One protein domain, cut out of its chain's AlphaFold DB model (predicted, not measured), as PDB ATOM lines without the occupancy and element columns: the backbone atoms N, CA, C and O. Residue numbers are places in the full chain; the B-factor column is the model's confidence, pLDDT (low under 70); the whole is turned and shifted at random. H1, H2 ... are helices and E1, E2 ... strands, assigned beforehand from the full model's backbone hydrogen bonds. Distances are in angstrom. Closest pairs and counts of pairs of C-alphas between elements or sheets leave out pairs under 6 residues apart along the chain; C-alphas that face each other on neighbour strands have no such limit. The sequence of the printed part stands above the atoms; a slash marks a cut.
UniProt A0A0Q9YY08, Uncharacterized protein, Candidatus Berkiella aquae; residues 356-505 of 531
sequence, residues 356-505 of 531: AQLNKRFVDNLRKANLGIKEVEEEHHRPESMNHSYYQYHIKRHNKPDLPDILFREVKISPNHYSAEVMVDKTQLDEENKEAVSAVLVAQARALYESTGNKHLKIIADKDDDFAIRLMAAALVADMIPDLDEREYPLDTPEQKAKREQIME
ATOM      1  N   ALA A 356     130.485 154.578  64.676       86.12
ATOM      2  CA  ALA A 356     129.168 154.031  65.014       86.12
ATOM      3  C   ALA A 356     129.088 153.422  66.432       86.12
ATOM      4  O   ALA A 356     128.037 153.489  67.061       86.12
ATOM      5  N   GLN A 357     130.177 152.849  66.957       89.62
ATOM      6  CA  GLN A 357     130.236 152.342  68.333       89.62
ATOM      7  C   GLN A 357     130.359 153.499  69.335       89.62
ATOM      8  O   GLN A 357     129.624 153.516  70.320       89.62
ATOM      9  N   LEU A 358     131.176 154.516  69.033       87.69
ATOM     10  CA  LEU A 358     131.254 155.748  69.829       87.69
ATOM     11  C   LEU A 358     129.899 156.483  69.883       87.69
ATOM     12  O   LEU A 358     129.442 156.829  70.970       87.69
ATOM     13  N   ASN A 359     129.222 156.663  68.742       90.62
ATOM     14  CA  ASN A 359     127.893 157.281  68.692       90.62
ATOM     15  C   ASN A 359     126.845 156.419  69.429       90.62
ATOM     16  O   ASN A 359     126.052 156.936  70.210       90.62
ATOM     17  N   LYS A 360     126.896 155.084  69.299       93.56
ATOM     18  CA  LYS A 360     126.039 154.195  70.099       93.56
ATOM     19  C   LYS A 360     126.237 154.413  71.607       93.56
ATOM     20  O   LYS A 360     125.249 154.573  72.317       93.56
ATOM     21  N   ARG A 361     127.484 154.462  72.092       93.50
ATOM     22  CA  ARG A 361     127.790 154.735  73.512       93.50
ATOM     23  C   ARG A 361     127.297 156.114  73.945       93.50
ATOM     24  O   ARG A 361     126.753 156.233  75.036       93.50
ATOM     25  N   PHE A 362     127.434 157.133  73.095       93.44
ATOM     26  CA  PHE A 362     126.885 158.467  73.343       93.44
ATOM     27  C   PHE A 362     125.365 158.428  73.531       93.44
ATOM     28  O   PHE A 362     124.877 158.854  74.574       93.44
ATOM     29  N   VAL A 363     124.622 157.828  72.596       94.12
ATOM     30  CA  VAL A 363     123.158 157.683  72.692       94.12
ATOM     31  C   VAL A 363     122.742 156.843  73.908       94.12
ATOM     32  O   VAL A 363     121.781 157.186  74.599       94.12
ATOM     33  N   ASP A 364     123.471 155.772  74.223       94.44
ATOM     34  CA  ASP A 364     123.200 154.951  75.407       94.44
ATOM     35  C   ASP A 364     123.504 155.710  76.716       94.44
ATOM     36  O   ASP A 364     122.779 155.545  77.699       94.44
ATOM     37  N   ASN A 365     124.506 156.596  76.743       93.31
ATOM     38  CA  ASN A 365     124.804 157.467  77.886       93.31
ATOM     39  C   ASN A 365     123.810 158.643  78.009       93.31
ATOM     40  O   ASN A 365     123.399 158.965  79.123       93.31
ATOM     41  N   LEU A 366     123.319 159.201  76.897       93.06
ATOM     42  CA  LEU A 366     122.220 160.177  76.882       93.06
ATOM     43  C   LEU A 366     120.925 159.609  77.476       93.06
ATOM     44  O   LEU A 366     120.227 160.293  78.225       93.06
ATOM     45  N   ARG A 367     120.605 158.346  77.171       92.62
ATOM     46  CA  ARG A 367     119.439 157.655  77.742       92.62
ATOM     47  C   ARG A 367     119.567 157.478  79.256       92.62
ATOM     48  O   ARG A 367     118.592 157.706  79.968       92.62
ATOM     49  N   LYS A 368     120.762 157.136  79.759       93.00
ATOM     50  CA  LYS A 368     121.041 157.036  81.208       93.00
ATOM     51  C   LYS A 368     120.885 158.376  81.935       93.00
ATOM     52  O   LYS A 368     120.464 158.376  83.084       93.00
ATOM     53  N   ALA A 369     121.158 159.499  81.266       90.56
ATOM     54  CA  ALA A 369     120.983 160.843  81.825       90.56
ATOM     55  C   ALA A 369     119.506 161.275  81.998       90.56
ATOM     56  O   ALA A 369     119.246 162.372  82.480       90.56
ATOM     57  N   ASN A 370     118.531 160.439  81.608       90.75
ATOM     58  CA  ASN A 370     117.091 160.643  81.823       90.75
ATOM     59  C   ASN A 370     116.525 161.987  81.302       90.75
ATOM     60  O   ASN A 370     115.515 162.493  81.789       90.75
ATOM     61  N   LEU A 371     117.133 162.557  80.257       90.75
ATOM     62  CA  LEU A 371     116.741 163.851  79.672       90.75
ATOM     63  C   LEU A 371     115.429 163.813  78.858       90.75
ATOM     64  O   LEU A 371     115.062 164.804  78.224       90.75
ATOM     65  N   GLY A 372     114.732 162.670  78.829       92.56
ATOM     66  CA  GLY A 372     113.548 162.457  77.995       92.56
ATOM     67  C   GLY A 372     113.853 162.441  76.493       92.56
ATOM     68  O   GLY A 372     113.024 162.890  75.706       92.56
ATOM     69  N   ILE A 373     115.038 161.975  76.084       92.81
ATOM     70  CA  ILE A 373     115.456 161.958  74.674       92.81
ATOM     71  C   ILE A 373     114.552 161.032  73.853       92.81
ATOM     72  O   ILE A 373     114.456 159.839  74.136       92.81
ATOM     73  N   LYS A 374     113.930 161.592  72.812       93.19
ATOM     74  CA  LYS A 374     113.131 160.870  71.816       93.19
ATOM     75  C   LYS A 374     114.009 160.337  70.688       93.19
ATOM     76  O   LYS A 374     113.868 159.191  70.273       93.19
ATOM     77  N   GLU A 375     114.889 161.192  70.177       94.38
ATOM     78  CA  GLU A 375     115.627 160.978  68.935       94.38
ATOM     79  C   GLU A 375     116.947 161.757  68.972       94.38
ATOM     80  O   GLU A 375     117.013 162.845  69.549       94.38
ATOM     81  N   VAL A 376     117.993 161.179  68.381       95.50
ATOM     82  CA  VAL A 376     119.310 161.800  68.201       95.50
ATOM     83  C   VAL A 376     119.702 161.574  66.750       95.50
ATOM     84  O   VAL A 376     119.919 160.432  66.345       95.50
ATOM     85  N   GLU A 377     119.778 162.651  65.980       95.44
ATOM     86  CA  GLU A 377     120.258 162.633  64.599       95.44
ATOM     87  C   GLU A 377     121.708 163.133  64.573       95.44
ATOM     88  O   GLU A 377     122.054 164.076  65.282       95.44
ATOM     89  N   GLU A 378     122.569 162.478  63.788       93.94
ATOM     90  CA  GLU A 378     123.971 162.865  63.573       93.94
ATOM     91  C   GLU A 378     124.134 163.310  62.113       93.94
ATOM     92  O   GLU A 378     124.104 162.474  61.205       93.94
ATOM     93  N   GLU A 379     124.340 164.605  61.880       94.00
ATOM     94  CA  GLU A 379     124.762 165.135  60.584       94.00
ATOM     95  C   GLU A 379     126.297 165.216  60.534       94.00
ATOM     96  O   GLU A 379     126.950 165.737  61.438       94.00
ATOM     97  N   HIS A 380     126.912 164.672  59.482       89.88
ATOM     98  CA  HIS A 380     128.368 164.645  59.328       89.88
ATOM     99  C   HIS A 380     128.829 165.681  58.302       89.88
ATOM    100  O   HIS A 380     128.780 165.456  57.090       89.88
ATOM    101  N   HIS A 381     129.378 166.784  58.801       87.62
ATOM    102  CA  HIS A 381     130.000 167.820  57.991       87.62
ATOM    103  C   HIS A 381     131.470 167.477  57.732       87.62
ATOM    104  O   HIS A 381     132.341 167.593  58.599       87.62
ATOM    105  N   ARG A 382     131.767 167.078  56.491       74.50
ATOM    106  CA  ARG A 382     133.141 166.980  55.987       74.50
ATOM    107  C   ARG A 382     133.568 168.307  55.354       74.50
ATOM    108  O   ARG A 382     133.213 168.538  54.199       74.50
ATOM    109  N   PRO A 383     134.344 169.164  56.041       65.62
ATOM    110  CA  PRO A 383     135.056 170.235  55.356       65.62
ATOM    111  C   PRO A 383     136.113 169.637  54.419       65.62
ATOM    112  O   PRO A 383     136.630 168.543  54.649       65.62
ATOM    113  N   GLU A 384     136.499 170.384  53.388       53.16
ATOM    114  CA  GLU A 384     137.493 169.945  52.393       53.16
ATOM    115  C   GLU A 384     138.916 169.761  52.979       53.16
ATOM    116  O   GLU A 384     139.794 169.171  52.347       53.16
ATOM    117  N   SER A 385     139.165 170.236  54.206       58.50
ATOM    118  CA  SER A 385     140.450 170.132  54.904       58.50
ATOM    119  C   SER A 385     140.659 168.760  55.570       58.50
ATOM    120  O   SER A 385     139.935 168.395  56.495       58.50
ATOM    121  N   MET A 386     141.720 168.036  55.199       64.12
ATOM    122  CA  MET A 386     141.917 166.611  55.550       64.12
ATOM    123  C   MET A 386     142.132 166.258  57.043       64.12
ATOM    124  O   MET A 386     142.260 165.076  57.363       64.12
ATOM    125  N   ASN A 387     142.218 167.237  57.950       79.19
ATOM    126  CA  ASN A 387     142.615 167.020  59.353       79.19
ATOM    127  C   ASN A 387     141.488 167.246  60.376       79.19
ATOM    128  O   ASN A 387     141.732 167.101  61.576       79.19
ATOM    129  N   HIS A 388     140.278 167.594  59.926       80.00
ATOM    130  CA  HIS A 388     139.134 167.849  60.798       80.00
ATOM    131  C   HIS A 388     137.883 167.119  60.305       80.00
ATOM    132  O   HIS A 388     137.570 167.177  59.117       80.00
ATOM    133  N   SER A 389     137.143 166.510  61.228       82.88
ATOM    134  CA  SER A 389     135.784 166.013  60.993       82.88
ATOM    135  C   SER A 389     134.835 166.751  61.931       82.88
ATOM    136  O   SER A 389     135.142 166.888  63.115       82.88
ATOM    137  N   TYR A 390     133.705 167.230  61.420       87.75
ATOM    138  CA  TYR A 390     132.688 167.917  62.212       87.75
ATOM    139  C   TYR A 390     131.394 167.110  62.164       87.75
ATOM    140  O   TYR A 390     130.994 166.623  61.109       87.75
ATOM    141  N   TYR A 391     130.741 166.965  63.304       89.56
ATOM    142  CA  TYR A 391     129.499 166.227  63.453       89.56
ATOM    143  C   TYR A 391     128.537 167.100  64.253       89.56
ATOM    144  O   TYR A 391     128.904 167.591  65.320       89.56
ATOM    145  N   GLN A 392     127.341 167.321  63.731       92.88
ATOM    146  CA  GLN A 392     126.291 168.109  64.360       92.88
ATOM    147  C   GLN A 392     125.226 167.145  64.873       92.88
ATOM    148  O   GLN A 392     124.774 166.263  64.144       92.88
ATOM    149  N   TYR A 393     124.882 167.259  66.153       93.94
ATOM    150  CA  TYR A 393     123.866 166.425  66.779       93.94
ATOM    151  C   TYR A 393     122.594 167.230  67.022       93.94
ATOM    152  O   TYR A 393     122.610 168.175  67.813       93.94
ATOM    153  N   HIS A 394     121.494 166.794  66.409       95.56
ATOM    154  CA  HIS A 394     120.153 167.315  66.671       95.56
ATOM    155  C   HIS A 394     119.458 166.386  67.667       95.56
ATOM    156  O   HIS A 394     119.284 165.192  67.402       95.56
ATOM    157  N   ILE A 395     119.093 166.906  68.842       95.44
ATOM    158  CA  ILE A 395     118.621 166.089  69.968       95.44
ATOM    159  C   ILE A 395     117.197 166.496  70.342       95.44
ATOM    160  O   ILE A 395     116.970 167.536  70.968       95.44
ATOM    161  N   LYS A 396     116.235 165.636  69.996       95.25
ATOM    162  CA  LYS A 396     114.806 165.889  70.216       95.25
ATOM    163  C   LYS A 396     114.332 165.301  71.536       95.25
ATOM    164  O   LYS A 396     114.696 164.173  71.890       95.25
ATOM    165  N   ARG A 397     113.474 166.025  72.258       94.81
ATOM    166  CA  ARG A 397     112.969 165.617  73.585       94.81
ATOM    167  C   ARG A 397     111.469 165.309  73.568       94.81
ATOM    168  O   ARG A 397     110.692 165.880  72.811       94.81
ATOM    169  N   HIS A 398     111.036 164.393  74.428       93.50
ATOM    170  CA  HIS A 398     109.620 164.134  74.674       93.50
ATOM    171  C   HIS A 398     109.007 165.277  75.488       93.50
ATOM    172  O   HIS A 398     109.422 165.523  76.619       93.50
ATOM    173  N   ASN A 399     107.985 165.937  74.931       90.75
ATOM    174  CA  ASN A 399     107.172 166.967  75.596       90.75
ATOM    175  C   ASN A 399     107.980 168.142  76.198       90.75
ATOM    176  O   ASN A 399     107.523 168.801  77.129       90.75
ATOM    177  N   LYS A 400     109.176 168.402  75.661       91.62
ATOM    178  CA  LYS A 400     110.037 169.556  75.949       91.62
ATOM    179  C   LYS A 400     110.586 170.086  74.616       91.62
ATOM    180  O   LYS A 400     110.650 169.294  73.677       91.62
ATOM    181  N   PRO A 401     111.004 171.361  74.522       92.44
ATOM    182  CA  PRO A 401     111.684 171.875  73.332       92.44
ATOM    183  C   PRO A 401     112.903 171.025  72.965       92.44
ATOM    184  O   PRO A 401     113.548 170.455  73.856       92.44
ATOM    185  N   ASP A 402     113.244 170.962  71.684       92.19
ATOM    186  CA  ASP A 402     114.483 170.327  71.233       92.19
ATOM    187  C   ASP A 402     115.704 171.056  71.822       92.19
ATOM    188  O   ASP A 402     115.611 172.211  72.251       92.19
ATOM    189  N   LEU A 403     116.834 170.357  71.946       93.56
ATOM    190  CA  LEU A 403     118.062 170.971  72.453       93.56
ATOM    191  C   LEU A 403     118.794 171.742  71.345       93.56
ATOM    192  O   LEU A 403     118.654 171.384  70.176       93.56
ATOM    193  N   PRO A 404     119.611 172.750  71.711       92.25
ATOM    194  CA  PRO A 404     120.571 173.358  70.798       92.25
ATOM    195  C   PRO A 404     121.434 172.318  70.084       92.25
ATOM    196  O   PRO A 404     121.795 171.290  70.667       92.25
ATOM    197  N   ASP A 405     121.814 172.627  68.849       90.19
ATOM    198  CA  ASP A 405     122.677 171.766  68.052       90.19
ATOM    199  C   ASP A 405     124.065 171.655  68.691       90.19
ATOM    200  O   ASP A 405     124.754 172.654  68.922       90.19
ATOM    201  N   ILE A 406     124.495 170.422  68.960       87.38
ATOM    202  CA  ILE A 406     125.790 170.158  69.592       87.38
ATOM    203  C   ILE A 406     126.808 169.784  68.521       87.38
ATOM    204  O   ILE A 406     126.673 168.769  67.837       87.38
ATOM    205  N   LEU A 407     127.854 170.598  68.398       86.50
ATOM    206  CA  LEU A 407     128.932 170.412  67.436       86.50
ATOM    207  C   LEU A 407     130.078 169.621  68.069       86.50
ATOM    208  O   LEU A 407     130.799 170.116  68.934       86.50
ATOM    209  N   PHE A 408     130.282 168.399  67.594       84.81
ATOM    210  CA  PHE A 408     131.434 167.566  67.908       84.81
ATOM    211  C   PHE A 408     132.486 167.694  66.802       84.81
ATOM    212  O   PHE A 408     132.225 167.385  65.640       84.81
ATOM    213  N   ARG A 409     133.695 168.130  67.152       83.75
ATOM    214  CA  ARG A 409     134.813 168.308  66.221       83.75
ATOM    215  C   ARG A 409     135.957 167.382  66.599       83.75
ATOM    216  O   ARG A 409     136.503 167.460  67.694       83.75
ATOM    217  N   GLU A 410     136.361 166.541  65.660       81.12
ATOM    218  CA  GLU A 410     137.532 165.680  65.779       81.12
ATOM    219  C   GLU A 410     138.709 166.315  65.025       81.12
ATOM    220  O   GLU A 410     138.592 166.671  63.849       81.12
ATOM    221  N   VAL A 411     139.849 166.474  65.695       79.31
ATOM    222  CA  VAL A 411     141.063 167.104  65.166       79.31
ATOM    223  C   VAL A 411     142.197 166.089  65.138       79.31
ATOM    224  O   VAL A 411     142.677 165.642  66.178       79.31
ATOM    225  N   LYS A 412     142.691 165.755  63.946       73.81
ATOM    226  CA  LYS A 412     143.833 164.852  63.794       73.81
ATOM    227  C   LYS A 412     145.151 165.588  64.040       73.81
ATOM    228  O   LYS A 412     145.661 166.271  63.155       73.81
ATOM    229  N   ILE A 413     145.724 165.403  65.226       70.06
ATOM    230  CA  ILE A 413     147.003 166.008  65.636       70.06
ATOM    231  C   ILE A 413     148.187 165.248  65.021       70.06
ATOM    232  O   ILE A 413     149.162 165.843  64.564       70.06
ATOM    233  N   SER A 414     148.117 163.917  64.974       69.69
ATOM    234  CA  SER A 414     149.163 163.074  64.381       69.69
ATOM    235  C   SER A 414     148.562 161.803  63.761       69.69
ATOM    236  O   SER A 414     147.361 161.570  63.892       69.69
ATOM    237  N   PRO A 415     149.342 160.938  63.078       69.38
ATOM    238  CA  PRO A 415     148.830 159.678  62.529       69.38
ATOM    239  C   PRO A 415     148.068 158.815  63.543       69.38
ATOM    240  O   PRO A 415     147.127 158.129  63.147       69.38
ATOM    241  N   ASN A 416     148.462 158.907  64.820       61.31
ATOM    242  CA  ASN A 416     147.917 158.137  65.931       61.31
ATOM    243  C   ASN A 416     147.269 159.013  67.019       61.31
ATOM    244  O   ASN A 416     146.882 158.454  68.025       61.31
ATOM    245  N   HIS A 417     147.209 160.344  66.898       59.94
ATOM    246  CA  HIS A 417     146.710 161.226  67.970       59.94
ATOM    247  C   HIS A 417     145.572 162.095  67.453       59.94
ATOM    248  O   HIS A 417     145.689 162.699  66.380       59.94
ATOM    249  N   TYR A 418     144.498 162.159  68.231       65.56
ATOM    250  CA  TYR A 418     143.259 162.830  67.883       65.56
ATOM    251  C   TYR A 418     142.757 163.596  69.102       65.56
ATOM    252  O   TYR A 418     142.673 163.045  70.192       65.56
ATOM    253  N   SER A 419     142.418 164.861  68.898       69.50
ATOM    254  CA  SER A 419     141.683 165.669  69.864       69.50
ATOM    255  C   SER A 419     140.199 165.653  69.512       69.50
ATOM    256  O   SER A 419     139.833 165.533  68.340       69.50
ATOM    257  N   ALA A 420     139.356 165.749  70.533       69.12
ATOM    258  CA  ALA A 420     137.915 165.845  70.404       69.12
ATOM    259  C   ALA A 420     137.436 167.079  71.173       69.12
ATOM    260  O   ALA A 420     137.701 167.223  72.365       69.12
ATOM    261  N   GLU A 421     136.724 167.958  70.482       73.88
ATOM    262  CA  GLU A 421     136.148 169.188  71.017       73.88
ATOM    263  C   GLU A 421     134.620 169.065  70.922       73.88
ATOM    264  O   GLU A 421     134.094 168.615  69.901       73.88
ATOM    265  N   VAL A 422     133.896 169.446  71.975       74.56
ATOM    266  CA  VAL A 422     132.424 169.471  71.978       74.56
ATOM    267  C   VAL A 422     131.978 170.900  72.262       74.56
ATOM    268  O   VAL A 422     132.448 171.515  73.218       74.56
ATOM    269  N   MET A 423     131.125 171.445  71.401       78.38
ATOM    270  CA  MET A 423     130.790 172.867  71.344       78.38
ATOM    271  C   MET A 423     129.277 173.069  71.213       78.38
ATOM    272  O   MET A 423     128.571 172.234  70.652       78.38
ATOM    273  N   VAL A 424     128.804 174.220  71.682       82.75
ATOM    274  CA  VAL A 424     127.427 174.715  71.544       82.75
ATOM    275  C   VAL A 424     127.487 176.234  71.344       82.75
ATOM    276  O   VAL A 424     128.402 176.881  71.864       82.75
ATOM    277  N   ASP A 425     126.575 176.819  70.562       81.25
ATOM    278  CA  ASP A 425     126.522 178.279  70.390       81.25
ATOM    279  C   ASP A 425     126.055 178.921  71.711       81.25
ATOM    280  O   ASP A 425     124.996 178.591  72.242       81.25
ATOM    281  N   LYS A 426     126.840 179.860  72.257       80.62
ATOM    282  CA  LYS A 426     126.509 180.542  73.520       80.62
ATOM    283  C   LYS A 426     125.197 181.329  73.438       80.62
ATOM    284  O   LYS A 426     124.546 181.513  74.458       80.62
ATOM    285  N   THR A 427     124.786 181.769  72.248       81.62
ATOM    286  CA  THR A 427     123.482 182.429  72.050       81.62
ATOM    287  C   THR A 427     122.296 181.475  72.198       81.62
ATOM    288  O   THR A 427     121.173 181.935  72.379       81.62
ATOM    289  N   GLN A 428     122.544 180.163  72.156       83.75
ATOM    290  CA  GLN A 428     121.556 179.109  72.361       83.75
ATOM    291  C   GLN A 428     121.622 178.502  73.774       83.75
ATOM    292  O   GLN A 428     120.871 177.577  74.044       83.75
ATOM    293  N   LEU A 429     122.494 178.982  74.671       85.12
ATOM    294  CA  LEU A 429     122.540 178.550  76.075       85.12
ATOM    295  C   LEU A 429     121.665 179.464  76.942       85.12
ATOM    296  O   LEU A 429     122.132 180.479  77.460       85.12
ATOM    297  N   ASP A 430     120.399 179.086  77.105       87.81
ATOM    298  CA  ASP A 430     119.465 179.714  78.042       87.81
ATOM    299  C   ASP A 430     119.360 178.918  79.359       87.81
ATOM    300  O   ASP A 430     119.796 177.768  79.465       87.81
ATOM    301  N   GLU A 431     118.772 179.532  80.388       84.75
ATOM    302  CA  GLU A 431     118.608 178.903  81.708       84.75
ATOM    303  C   GLU A 431     117.712 177.649  81.693       84.75
ATOM    304  O   GLU A 431     117.850 176.798  82.572       84.75
ATOM    305  N   GLU A 432     116.824 177.488  80.703       86.38
ATOM    306  CA  GLU A 432     115.955 176.307  80.586       86.38
ATOM    307  C   GLU A 432     116.691 175.091  80.002       86.38
ATOM    308  O   GLU A 432     116.308 173.941  80.249       86.38
ATOM    309  N   ASN A 433     117.740 175.324  79.205       88.38
ATOM    310  CA  ASN A 433     118.439 174.276  78.471       88.38
ATOM    311  C   ASN A 433     119.850 173.956  78.987       88.38
ATOM    312  O   ASN A 433     120.285 172.815  78.805       88.38
ATOM    313  N   LYS A 434     120.518 174.877  79.701       89.06
ATOM    314  CA  LYS A 434     121.875 174.693  80.257       89.06
ATOM    315  C   LYS A 434     122.088 173.344  80.951       89.06
ATOM    316  O   LYS A 434     123.060 172.660  80.648       89.06
ATOM    317  N   GLU A 435     121.181 172.927  81.839       90.88
ATOM    318  CA  GLU A 435     121.272 171.639  82.553       90.88
ATOM    319  C   GLU A 435     121.295 170.440  81.590       90.88
ATOM    320  O   GLU A 435     122.150 169.555  81.682       90.88
ATOM    321  N   ALA A 436     120.383 170.432  80.616       91.19
ATOM    322  CA  ALA A 436     120.286 169.359  79.639       91.19
ATOM    323  C   ALA A 436     121.478 169.363  78.669       91.19
ATOM    324  O   ALA A 436     121.984 168.294  78.332       91.19
ATOM    325  N   VAL A 437     121.974 170.539  78.270       91.12
ATOM    326  CA  VAL A 437     123.186 170.658  77.448       91.12
ATOM    327  C   VAL A 437     124.419 170.175  78.222       91.12
ATOM    328  O   VAL A 437     125.185 169.382  77.679       91.12
ATOM    329  N   SER A 438     124.586 170.538  79.501       89.38
ATOM    330  CA  SER A 438     125.658 169.998  80.356       89.38
ATOM    331  C   SER A 438     125.646 168.466  80.387       89.38
ATOM    332  O   SER A 438     126.685 167.828  80.195       89.38
ATOM    333  N   ALA A 439     124.470 167.858  80.561       91.19
ATOM    334  CA  ALA A 439     124.312 166.407  80.548       91.19
ATOM    335  C   ALA A 439     124.635 165.770  79.180       91.19
ATOM    336  O   ALA A 439     125.248 164.700  79.138       91.19
ATOM    337  N   VAL A 440     124.307 166.431  78.062       90.25
ATOM    338  CA  VAL A 440     124.699 165.980  76.714       90.25
ATOM    339  C   VAL A 440     126.218 166.003  76.525       90.25
ATOM    340  O   VAL A 440     126.796 165.006  76.087       90.25
ATOM    341  N   LEU A 441     126.878 167.109  76.880       88.50
ATOM    342  CA  LEU A 441     128.333 167.252  76.744       88.50
ATOM    343  C   LEU A 441     129.076 166.173  77.552       88.50
ATOM    344  O   LEU A 441     130.026 165.562  77.059       88.50
ATOM    345  N   VAL A 442     128.597 165.871  78.763       88.00
ATOM    346  CA  VAL A 442     129.154 164.799  79.601       88.00
ATOM    347  C   VAL A 442     128.856 163.406  79.048       88.00
ATOM    348  O   VAL A 442     129.741 162.554  79.077       88.00
ATOM    349  N   ALA A 443     127.670 163.145  78.489       90.88
ATOM    350  CA  ALA A 443     127.382 161.859  77.846       90.88
ATOM    351  C   ALA A 443     128.348 161.570  76.680       90.88
ATOM    352  O   ALA A 443     128.797 160.430  76.518       90.88
ATOM    353  N   GLN A 444     128.718 162.603  75.910       88.31
ATOM    354  CA  GLN A 444     129.724 162.509  74.848       88.31
ATOM    355  C   GLN A 444     131.135 162.285  75.419       88.31
ATOM    356  O   GLN A 444     131.867 161.425  74.926       88.31
ATOM    357  N   ALA A 445     131.509 162.994  76.491       84.06
ATOM    358  CA  ALA A 445     132.787 162.792  77.177       84.06
ATOM    359  C   ALA A 445     132.914 161.376  77.776       84.06
ATOM    360  O   ALA A 445     133.952 160.732  77.626       84.06
ATOM    361  N   ARG A 446     131.839 160.836  78.371       86.56
ATOM    362  CA  ARG A 446     131.781 159.459  78.886       86.56
ATOM    363  C   ARG A 446     131.910 158.426  77.768       86.56
ATOM    364  O   ARG A 446     132.629 157.446  77.932       86.56
ATOM    365  N   ALA A 447     131.279 158.656  76.615       88.62
ATOM    366  CA  ALA A 447     131.420 157.776  75.455       88.62
ATOM    367  C   ALA A 447     132.870 157.735  74.928       88.62
ATOM    368  O   ALA A 447     133.360 156.664  74.557       88.62
ATOM    369  N   LEU A 448     133.583 158.872  74.952       83.38
ATOM    370  CA  LEU A 448     135.019 158.932  74.655       83.38
ATOM    371  C   LEU A 448     135.847 158.184  75.709       83.38
ATOM    372  O   LEU A 448     136.636 157.325  75.322       83.38
ATOM    373  N   TYR A 449     135.629 158.436  77.006       82.31
ATOM    374  CA  TYR A 449     136.287 157.715  78.106       82.31
ATOM    375  C   TYR A 449     136.149 156.198  77.955       82.31
ATOM    376  O   TYR A 449     137.146 155.479  77.966       82.31
ATOM    377  N   GLU A 450     134.929 155.695  77.763       84.69
ATOM    378  CA  GLU A 450     134.672 154.258  77.642       84.69
ATOM    379  C   GLU A 450     135.412 153.646  76.426       84.69
ATOM    380  O   GLU A 450     135.685 152.442  76.417       84.69
ATOM    381  N   SER A 451     135.747 154.455  75.410       82.38
ATOM    382  CA  SER A 451     136.456 154.049  74.183       82.38
ATOM    383  C   SER A 451     137.991 154.160  74.299       82.38
ATOM    384  O   SER A 451     138.721 153.340  73.736       82.38
ATOM    385  N   THR A 452     138.509 155.155  75.029       76.75
ATOM    386  CA  THR A 452     139.958 155.411  75.197       76.75
ATOM    387  C   THR A 452     140.550 154.768  76.454       76.75
ATOM    388  O   THR A 452     141.724 154.398  76.455       76.75
ATOM    389  N   GLY A 453     139.740 154.597  77.502       75.38
ATOM    390  CA  GLY A 453     140.147 154.226  78.862       75.38
ATOM    391  C   GLY A 453     140.478 155.422  79.767       75.38
ATOM    392  O   GLY A 453     140.823 155.218  80.929       75.38
ATOM    393  N   ASN A 454     140.369 156.651  79.255       64.38
ATOM    394  CA  ASN A 454     140.919 157.840  79.893       64.38
ATOM    395  C   ASN A 454     139.956 158.559  80.858       64.38
ATOM    396  O   ASN A 454     138.893 159.026  80.451       64.38
ATOM    397  N   LYS A 455     140.336 158.650  82.137       56.53
ATOM    398  CA  LYS A 455     139.442 159.046  83.241       56.53
ATOM    399  C   LYS A 455     139.405 160.540  83.547       56.53
ATOM    400  O   LYS A 455     138.570 160.955  84.351       56.53
ATOM    401  N   HIS A 456     140.304 161.324  82.963       52.03
ATOM    402  CA  HIS A 456     140.423 162.742  83.275       52.03
ATOM    403  C   HIS A 456     139.514 163.563  82.358       52.03
ATOM    404  O   HIS A 456     139.427 163.324  81.155       52.03
ATOM    405  N   LEU A 457     138.789 164.501  82.965       59.25
ATOM    406  CA  LEU A 457     137.882 165.426  82.297       59.25
ATOM    407  C   LEU A 457     138.209 166.826  82.792       59.25
ATOM    408  O   LEU A 457     137.639 167.285  83.782       59.25
ATOM    409  N   LYS A 458     139.127 167.523  82.126       60.09
ATOM    410  CA  LYS A 458     139.299 168.946  82.420       60.09
ATOM    411  C   LYS A 458     138.011 169.716  82.065       60.09
ATOM    412  O   LYS A 458     137.342 169.425  81.072       60.09
ATOM    413  N   ILE A 459     137.627 170.652  82.931       55.69
ATOM    414  CA  ILE A 459     136.486 171.556  82.764       55.69
ATOM    415  C   ILE A 459     136.964 172.979  83.018       55.69
ATOM    416  O   ILE A 459     137.736 173.259  83.928       55.69
ATOM    417  N   ILE A 460     136.461 173.882  82.194       52.03
ATOM    418  CA  ILE A 460     136.570 175.337  82.279       52.03
ATOM    419  C   ILE A 460     135.250 175.847  81.593       52.03
ATOM    420  O   ILE A 460     134.583 175.022  80.993       52.03
ATOM    421  N   ALA A 461     134.775 177.101  81.632       57.62
ATOM    422  CA  ALA A 461     133.506 177.554  80.971       57.62
ATOM    423  C   ALA A 461     133.416 179.056  80.555       57.62
ATOM    424  O   ALA A 461     133.560 179.902  81.423       57.62
ATOM    425  N   ASP A 462     133.153 179.460  79.290       61.81
ATOM    426  CA  ASP A 462     133.387 180.877  78.863       61.81
ATOM    427  C   ASP A 462     132.642 181.939  79.691       61.81
ATOM    428  O   ASP A 462     131.517 182.318  79.366       61.81
ATOM    429  N   LYS A 463     133.318 182.463  80.723       65.25
ATOM    430  CA  LYS A 463     132.799 183.456  81.680       65.25
ATOM    431  C   LYS A 463     131.362 183.143  82.146       65.25
ATOM    432  O   LYS A 463     130.560 184.064  82.274       65.25
ATOM    433  N   ASP A 464     131.029 181.864  82.301       74.44
ATOM    434  CA  ASP A 464     129.696 181.385  82.681       74.44
ATOM    435  C   ASP A 464     129.857 180.370  83.810       74.44
ATOM    436  O   ASP A 464     129.984 179.163  83.589       74.44
ATOM    437  N   ASP A 465     129.956 180.908  85.023       73.31
ATOM    438  CA  ASP A 465     130.278 180.139  86.221       73.31
ATOM    439  C   ASP A 465     129.157 179.131  86.535       73.31
ATOM    440  O   ASP A 465     129.447 177.987  86.875       73.31
ATOM    441  N   ASP A 466     127.887 179.506  86.330       79.88
ATOM    442  CA  ASP A 466     126.724 178.619  86.478       79.88
ATOM    443  C   ASP A 466     126.808 177.412  85.528       79.88
ATOM    444  O   ASP A 466     126.745 176.262  85.974       79.88
ATOM    445  N   PHE A 467     127.050 177.643  84.233       82.56
ATOM    446  CA  PHE A 467     127.203 176.547  83.276       82.56
ATOM    447  C   PHE A 467     128.455 175.691  83.571       82.56
ATOM    448  O   PHE A 467     128.435 174.476  83.353       82.56
ATOM    449  N   ALA A 468     129.509 176.277  84.158       80.50
ATOM    450  CA  ALA A 468     130.655 175.533  84.689       80.50
ATOM    451  C   ALA A 468     130.244 174.551  85.796       80.50
ATOM    452  O   ALA A 468     130.640 173.380  85.756       80.50
ATOM    453  N   ILE A 469     129.444 175.001  86.776       80.56
ATOM    454  CA  ILE A 469     129.004 174.123  87.866       80.56
ATOM    455  C   ILE A 469     128.026 173.066  87.346       80.56
ATOM    456  O   ILE A 469     128.192 171.894  87.673       80.56
ATOM    457  N   ARG A 470     127.075 173.422  86.470       86.19
ATOM    458  CA  ARG A 470     126.157 172.456  85.834       86.19
ATOM    459  C   ARG A 470     126.901 171.367  85.052       86.19
ATOM    460  O   ARG A 470     126.508 170.200  85.110       86.19
ATOM    461  N   LEU A 471     128.021 171.692  84.396       84.19
ATOM    462  CA  LEU A 471     128.852 170.678  83.742       84.19
ATOM    463  C   LEU A 471     129.596 169.786  84.746       84.19
ATOM    464  O   LEU A 471     129.619 168.567  84.571       84.19
ATOM    465  N   MET A 472     130.152 170.355  85.822       82.62
ATOM    466  CA  MET A 472     130.727 169.557  86.914       82.62
ATOM    467  C   MET A 472     129.671 168.647  87.573       82.62
ATOM    468  O   MET A 472     129.986 167.513  87.928       82.62
ATOM    469  N   ALA A 473     128.419 169.097  87.677       86.88
ATOM    470  CA  ALA A 473     127.297 168.338  88.228       86.88
ATOM    471  C   ALA A 473     126.955 167.129  87.357       86.88
ATOM    472  O   ALA A 473     126.943 165.997  87.845       86.88
ATOM    473  N   ALA A 474     126.776 167.349  86.054       87.94
ATOM    474  CA  ALA A 474     126.578 166.273  85.094       87.94
ATOM    475  C   ALA A 474     127.746 165.267  85.108       87.94
ATOM    476  O   ALA A 474     127.508 164.059  85.104       87.94
ATOM    477  N   ALA A 475     128.998 165.739  85.190       86.69
ATOM    478  CA  ALA A 475     130.186 164.881  85.244       86.69
ATOM    479  C   ALA A 475     130.160 163.940  86.458       86.69
ATOM    480  O   ALA A 475     130.390 162.740  86.313       86.69
ATOM    481  N   LEU A 476     129.803 164.464  87.634       84.62
ATOM    482  CA  LEU A 476     129.685 163.681  88.864       84.62
ATOM    483  C   LEU A 476     128.536 162.658  88.811       84.62
ATOM    484  O   LEU A 476     128.720 161.536  89.276       84.62
ATOM    485  N   VAL A 477     127.387 163.002  88.212       88.81
ATOM    486  CA  VAL A 477     126.280 162.049  87.953       88.81
ATOM    487  C   VAL A 477     126.713 160.934  86.995       88.81
ATOM    488  O   VAL A 477     126.243 159.803  87.096       88.81
ATOM    489  N   ALA A 478     127.632 161.233  86.079       85.25
ATOM    490  CA  ALA A 478     128.178 160.289  85.114       85.25
ATOM    491  C   ALA A 478     129.402 159.501  85.624       85.25
ATOM    492  O   ALA A 478     130.107 158.915  84.798       85.25
ATOM    493  N   ASP A 479     129.655 159.457  86.936       85.38
ATOM    494  CA  ASP A 479     130.809 158.795  87.573       85.38
ATOM    495  C   ASP A 479     132.188 159.320  87.104       85.38
ATOM    496  O   ASP A 479     133.204 158.629  87.229       85.38
ATOM    497  N   MET A 480     132.245 160.533  86.547       81.00
ATOM    498  CA  MET A 480     133.477 161.164  86.068       81.00
ATOM    499  C   MET A 480     134.058 162.102  87.131       81.00
ATOM    500  O   MET A 480     133.331 162.780  87.857       81.00
ATOM    501  N   ILE A 481     135.388 162.161  87.211       75.12
ATOM    502  CA  ILE A 481     136.104 163.066  88.117       75.12
ATOM    503  C   ILE A 481     136.522 164.291  87.293       75.12
ATOM    504  O   ILE A 481     137.460 164.179  86.500       75.12
ATOM    505  N   PRO A 482     135.847 165.448  87.424       70.81
ATOM    506  CA  PRO A 482     136.255 166.637  86.691       70.81
ATOM    507  C   PRO A 482     137.586 167.165  87.237       70.81
ATOM    508  O   PRO A 482     137.847 167.026  88.438       70.81
ATOM    509  N   ASP A 483     138.370 167.864  86.417       66.88
ATOM    510  CA  ASP A 483     139.533 168.646  86.856       66.88
ATOM    511  C   ASP A 483     139.447 170.136  86.514       66.88
ATOM    512  O   ASP A 483     138.879 170.503  85.487       66.88
ATOM    513  N   LEU A 484     139.966 170.992  87.403       61.62
ATOM    514  CA  LEU A 484     139.986 172.455  87.231       61.62
ATOM    515  C   LEU A 484     141.395 172.921  86.853       61.62
ATOM    516  O   LEU A 484     142.380 172.288  87.222       61.62
ATOM    517  N   ASP A 485     141.497 174.030  86.117       62.47
ATOM    518  CA  ASP A 485     142.791 174.548  85.667       62.47
ATOM    519  C   ASP A 485     143.596 175.163  86.828       62.47
ATOM    520  O   ASP A 485     143.182 176.149  87.441       62.47
ATOM    521  N   GLU A 486     144.780 174.609  87.098       59.62
ATOM    522  CA  GLU A 486     145.714 175.089  88.127       59.62
ATOM    523  C   GLU A 486     146.154 176.549  87.911       59.62
ATOM    524  O   GLU A 486     146.554 177.222  88.856       59.62
ATOM    525  N   ARG A 487     146.061 177.085  86.686       57.50
ATOM    526  CA  ARG A 487     146.361 178.501  86.407       57.50
ATOM    527  C   ARG A 487     145.285 179.447  86.933       57.50
ATOM    528  O   ARG A 487     145.593 180.585  87.279       57.50
ATOM    529  N   GLU A 488     144.035 178.991  86.961       50.56
ATOM    530  CA  GLU A 488     142.903 179.721  87.542       50.56
ATOM    531  C   GLU A 488     142.802 179.437  89.057       50.56
ATOM    532  O   GLU A 488     142.412 180.319  89.825       50.56
ATOM    533  N   TYR A 489     143.236 178.247  89.498       50.97
ATOM    534  CA  TYR A 489     143.154 177.764  90.882       50.97
ATOM    535  C   TYR A 489     144.485 177.124  91.353       50.97
ATOM    536  O   TYR A 489     144.588 175.896  91.401       50.97
ATOM    537  N   PRO A 490     145.515 177.920  91.711       55.56
ATOM    538  CA  PRO A 490     146.867 177.417  91.970       55.56
ATOM    539  C   PRO A 490     146.971 176.468  93.170       55.56
ATOM    540  O   PRO A 490     146.502 176.744  94.280       55.56
ATOM    541  N   LEU A 491     147.642 175.341  92.929       61.88
ATOM    542  CA  LEU A 491     147.762 174.212  93.840       61.88
ATOM    543  C   LEU A 491     149.178 174.115  94.419       61.88
ATOM    544  O   LEU A 491     150.019 173.408  93.881       61.88
ATOM    545  N   ASP A 492     149.412 174.706  95.594       63.25
ATOM    546  CA  ASP A 492     150.717 174.654  96.281       63.25
ATOM    547  C   ASP A 492     150.608 174.104  97.723       63.25
ATOM    548  O   ASP A 492     150.561 174.862  98.699       63.25
ATOM    549  N   THR A 493     150.599 172.771  97.876       49.06
ATOM    550  CA  THR A 493     150.651 171.985  99.146       49.06
ATOM    551  C   THR A 493     149.406 172.055 100.064       49.06
ATOM    552  O   THR A 493     148.301 172.215  99.553       49.06
ATOM    553  N   PRO A 494     149.541 171.875 101.394       44.41
ATOM    554  CA  PRO A 494     149.277 170.631 102.131       44.41
ATOM    555  C   PRO A 494     147.780 170.304 102.276       44.41
ATOM    556  O   PRO A 494     147.041 171.143 102.777       44.41
ATOM    557  N   GLU A 495     147.388 169.076 101.883       36.06
ATOM    558  CA  GLU A 495     146.022 168.704 101.447       36.06
ATOM    559  C   GLU A 495     145.532 169.727 100.427       36.06
ATOM    560  O   GLU A 495     145.185 170.807 100.859       36.06
ATOM    561  N   GLN A 496     145.537 169.443  99.112       54.78
ATOM    562  CA  GLN A 496     145.750 170.465  98.059       54.78
ATOM    563  C   GLN A 496     144.499 170.772  97.174       54.78
ATOM    564  O   GLN A 496     144.235 170.058  96.211       54.78
ATOM    565  N   LYS A 497     143.667 171.792  97.462       53.88
ATOM    566  CA  LYS A 497     143.390 172.301  98.821       53.88
ATOM    567  C   LYS A 497     142.125 171.679  99.453       53.88
ATOM    568  O   LYS A 497     141.110 171.655  98.769       53.88
ATOM    569  N   ALA A 498     142.306 170.923 100.556       45.50
ATOM    570  CA  ALA A 498     141.501 169.771 101.049       45.50
ATOM    571  C   ALA A 498     140.687 169.025  99.961       45.50
ATOM    572  O   ALA A 498     139.470 168.835 100.002       45.50
ATOM    573  N   LYS A 499     141.448 168.640  98.925       46.34
ATOM    574  CA  LYS A 499     141.045 168.279  97.558       46.34
ATOM    575  C   LYS A 499     139.833 169.041  97.016       46.34
ATOM    576  O   LYS A 499     138.756 168.483  96.800       46.34
ATOM    577  N   ARG A 500     140.125 170.294  96.654       50.19
ATOM    578  CA  ARG A 500     139.362 171.159  95.753       50.19
ATOM    579  C   ARG A 500     137.931 171.279  96.261       50.19
ATOM    580  O   ARG A 500     137.011 170.779  95.629       50.19
ATOM    581  N   GLU A 501     137.831 171.812  97.477       50.97
ATOM    582  CA  GLU A 501     137.128 171.180  98.600       50.97
ATOM    583  C   GLU A 501     135.810 170.453  98.255       50.97
ATOM    584  O   GLU A 501     134.822 171.020  97.790       50.97
ATOM    585  N   GLN A 502     135.882 169.123  98.412       44.75
ATOM    586  CA  GLN A 502     134.902 168.107  97.995       44.75
ATOM    587  C   GLN A 502     134.294 168.312  96.594       44.75
ATOM    588  O   GLN A 502     133.117 168.049  96.359       44.75
ATOM    589  N   ILE A 503     135.150 168.722  95.651       53.25
ATOM    590  CA  ILE A 503     134.877 169.031  94.238       53.25
ATOM    591  C   ILE A 503     133.628 169.898  94.102       53.25
ATOM    592  O   ILE A 503     132.574 169.492  93.604       53.25
ATOM    593  N   MET A 504     133.806 171.134  94.581       46.69
ATOM    594  CA  MET A 504     132.789 172.183  94.590       46.69
ATOM    595  C   MET A 504     131.505 171.679  95.269       46.69
ATOM    596  O   MET A 504     130.430 171.824  94.718       46.69
ATOM    597  N   GLU A 505     131.654 170.969  96.392       45.59
ATOM    598  CA  GLU A 505     130.652 170.485  97.366       45.59
ATOM    599  C   GLU A 505     129.166 170.342  96.924       45.59
ATOM    600  O   GLU A 505     128.256 170.976  97.445       45.59
TER     601      GLU A 505
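What this domain is: This is residues 356 to 505 of the 531 residues of an uncharacterized protein of Candidatus Berkiella aquae (UniProt A0A0Q9YY08). A twisted sheet of four strands, E1 to E4, makes a wall at one end, with H1 and H2 packed over one of its faces. H3 packs on H2 on the side away from that sheet, next to the small two-strand sheet E5 and E6, and a long link then leads to H4 at the far end. The printed part has 150 residues, with four named helices and six named strands in the order H1 E1 E2 E3 E4 H2 E5 H3 E6 H4; the class is mixed, helices and strands. The large sheet runs E1 E2 E3 E4, antiparallel throughout, and E5 and E6 are parallel. The whole is compact, with a radius of gyration of the C-alphas of 16.3 A and spans of 48 by 44 by 28 A.

How they stand to each other: E1, residues 373 to 381, E2, 388 to 397, E3, 406 to 414, and E4, 417 to 423, form a meander, each strand the antiparallel neighbour and hairpin partner of the one before. N 379 and O 392 are 2.8 A apart across E1 and E2, N 391 and O 408 2.8 A across E2 and E3, and N 409 and O 421 2.8 A across E3 and E4, each within hydrogen-bond range. H1, residues 356 to 368, and H2, residues 434 to 452, are on one face of this sheet, making two layers, helices over a sheet, at heights of 10.6 A and 9.5 A. H1 and H2 touch at a steep tilt of 44 degrees, opposite ways; their closest C-alphas, of Phe 362 and Ala 447, are 5.1 A apart. H2, with residues 434 to 442 alone, touches H3, residues 465 to 477, at a steep tilt of 48 degrees, the same way; the closest C-alphas, of Ser 438 and Leu 471, are 4.7 A apart. E5, residues 456 to 458, H3 and E6, residues 481 to 483, form a strand-helix-strand unit, two parallel strands joined through a helix, with a right-handed crossover; N 483 and O 457 are 2.8 A apart, within hydrogen-bond range. H4, residues 498 to 505, is close to but not clearly touching H3, about perpendicular at 83 degrees; the closest C-alphas, of Ile 469 and Met 504, are 8.0 A apart. In H1, H2 and H3 every O i to N i+4 pair is within hydrogen-bond range; in H4 it is 2 of 4, beside 4 of 5 O i to N i+3 pairs.

Where its parts are: E2 is 29.2 A from first to last C-alpha, E3 25.0 A, E1 22.9 A and E4 20.0 A. H2 is 26.9 A long, H3 18.6 A and H1 18.4 A. H1 begins at C-alpha 356 (129.168, 154.031, 65.014), and H4 ends at C-alpha 505 (130.652, 170.485, 97.366).

The domain as a whole: The two C-alphas farthest apart, of Glu 384 and Pro 494, are 51.1 A apart. The printed part has no cut, and the link E6 to H4, residues 484 to 497, is long. The mean pLDDT of the printed part is 78.0; residues 383 to 386, 414 to 420, 454 to 463 and 483 to 505 are under 70.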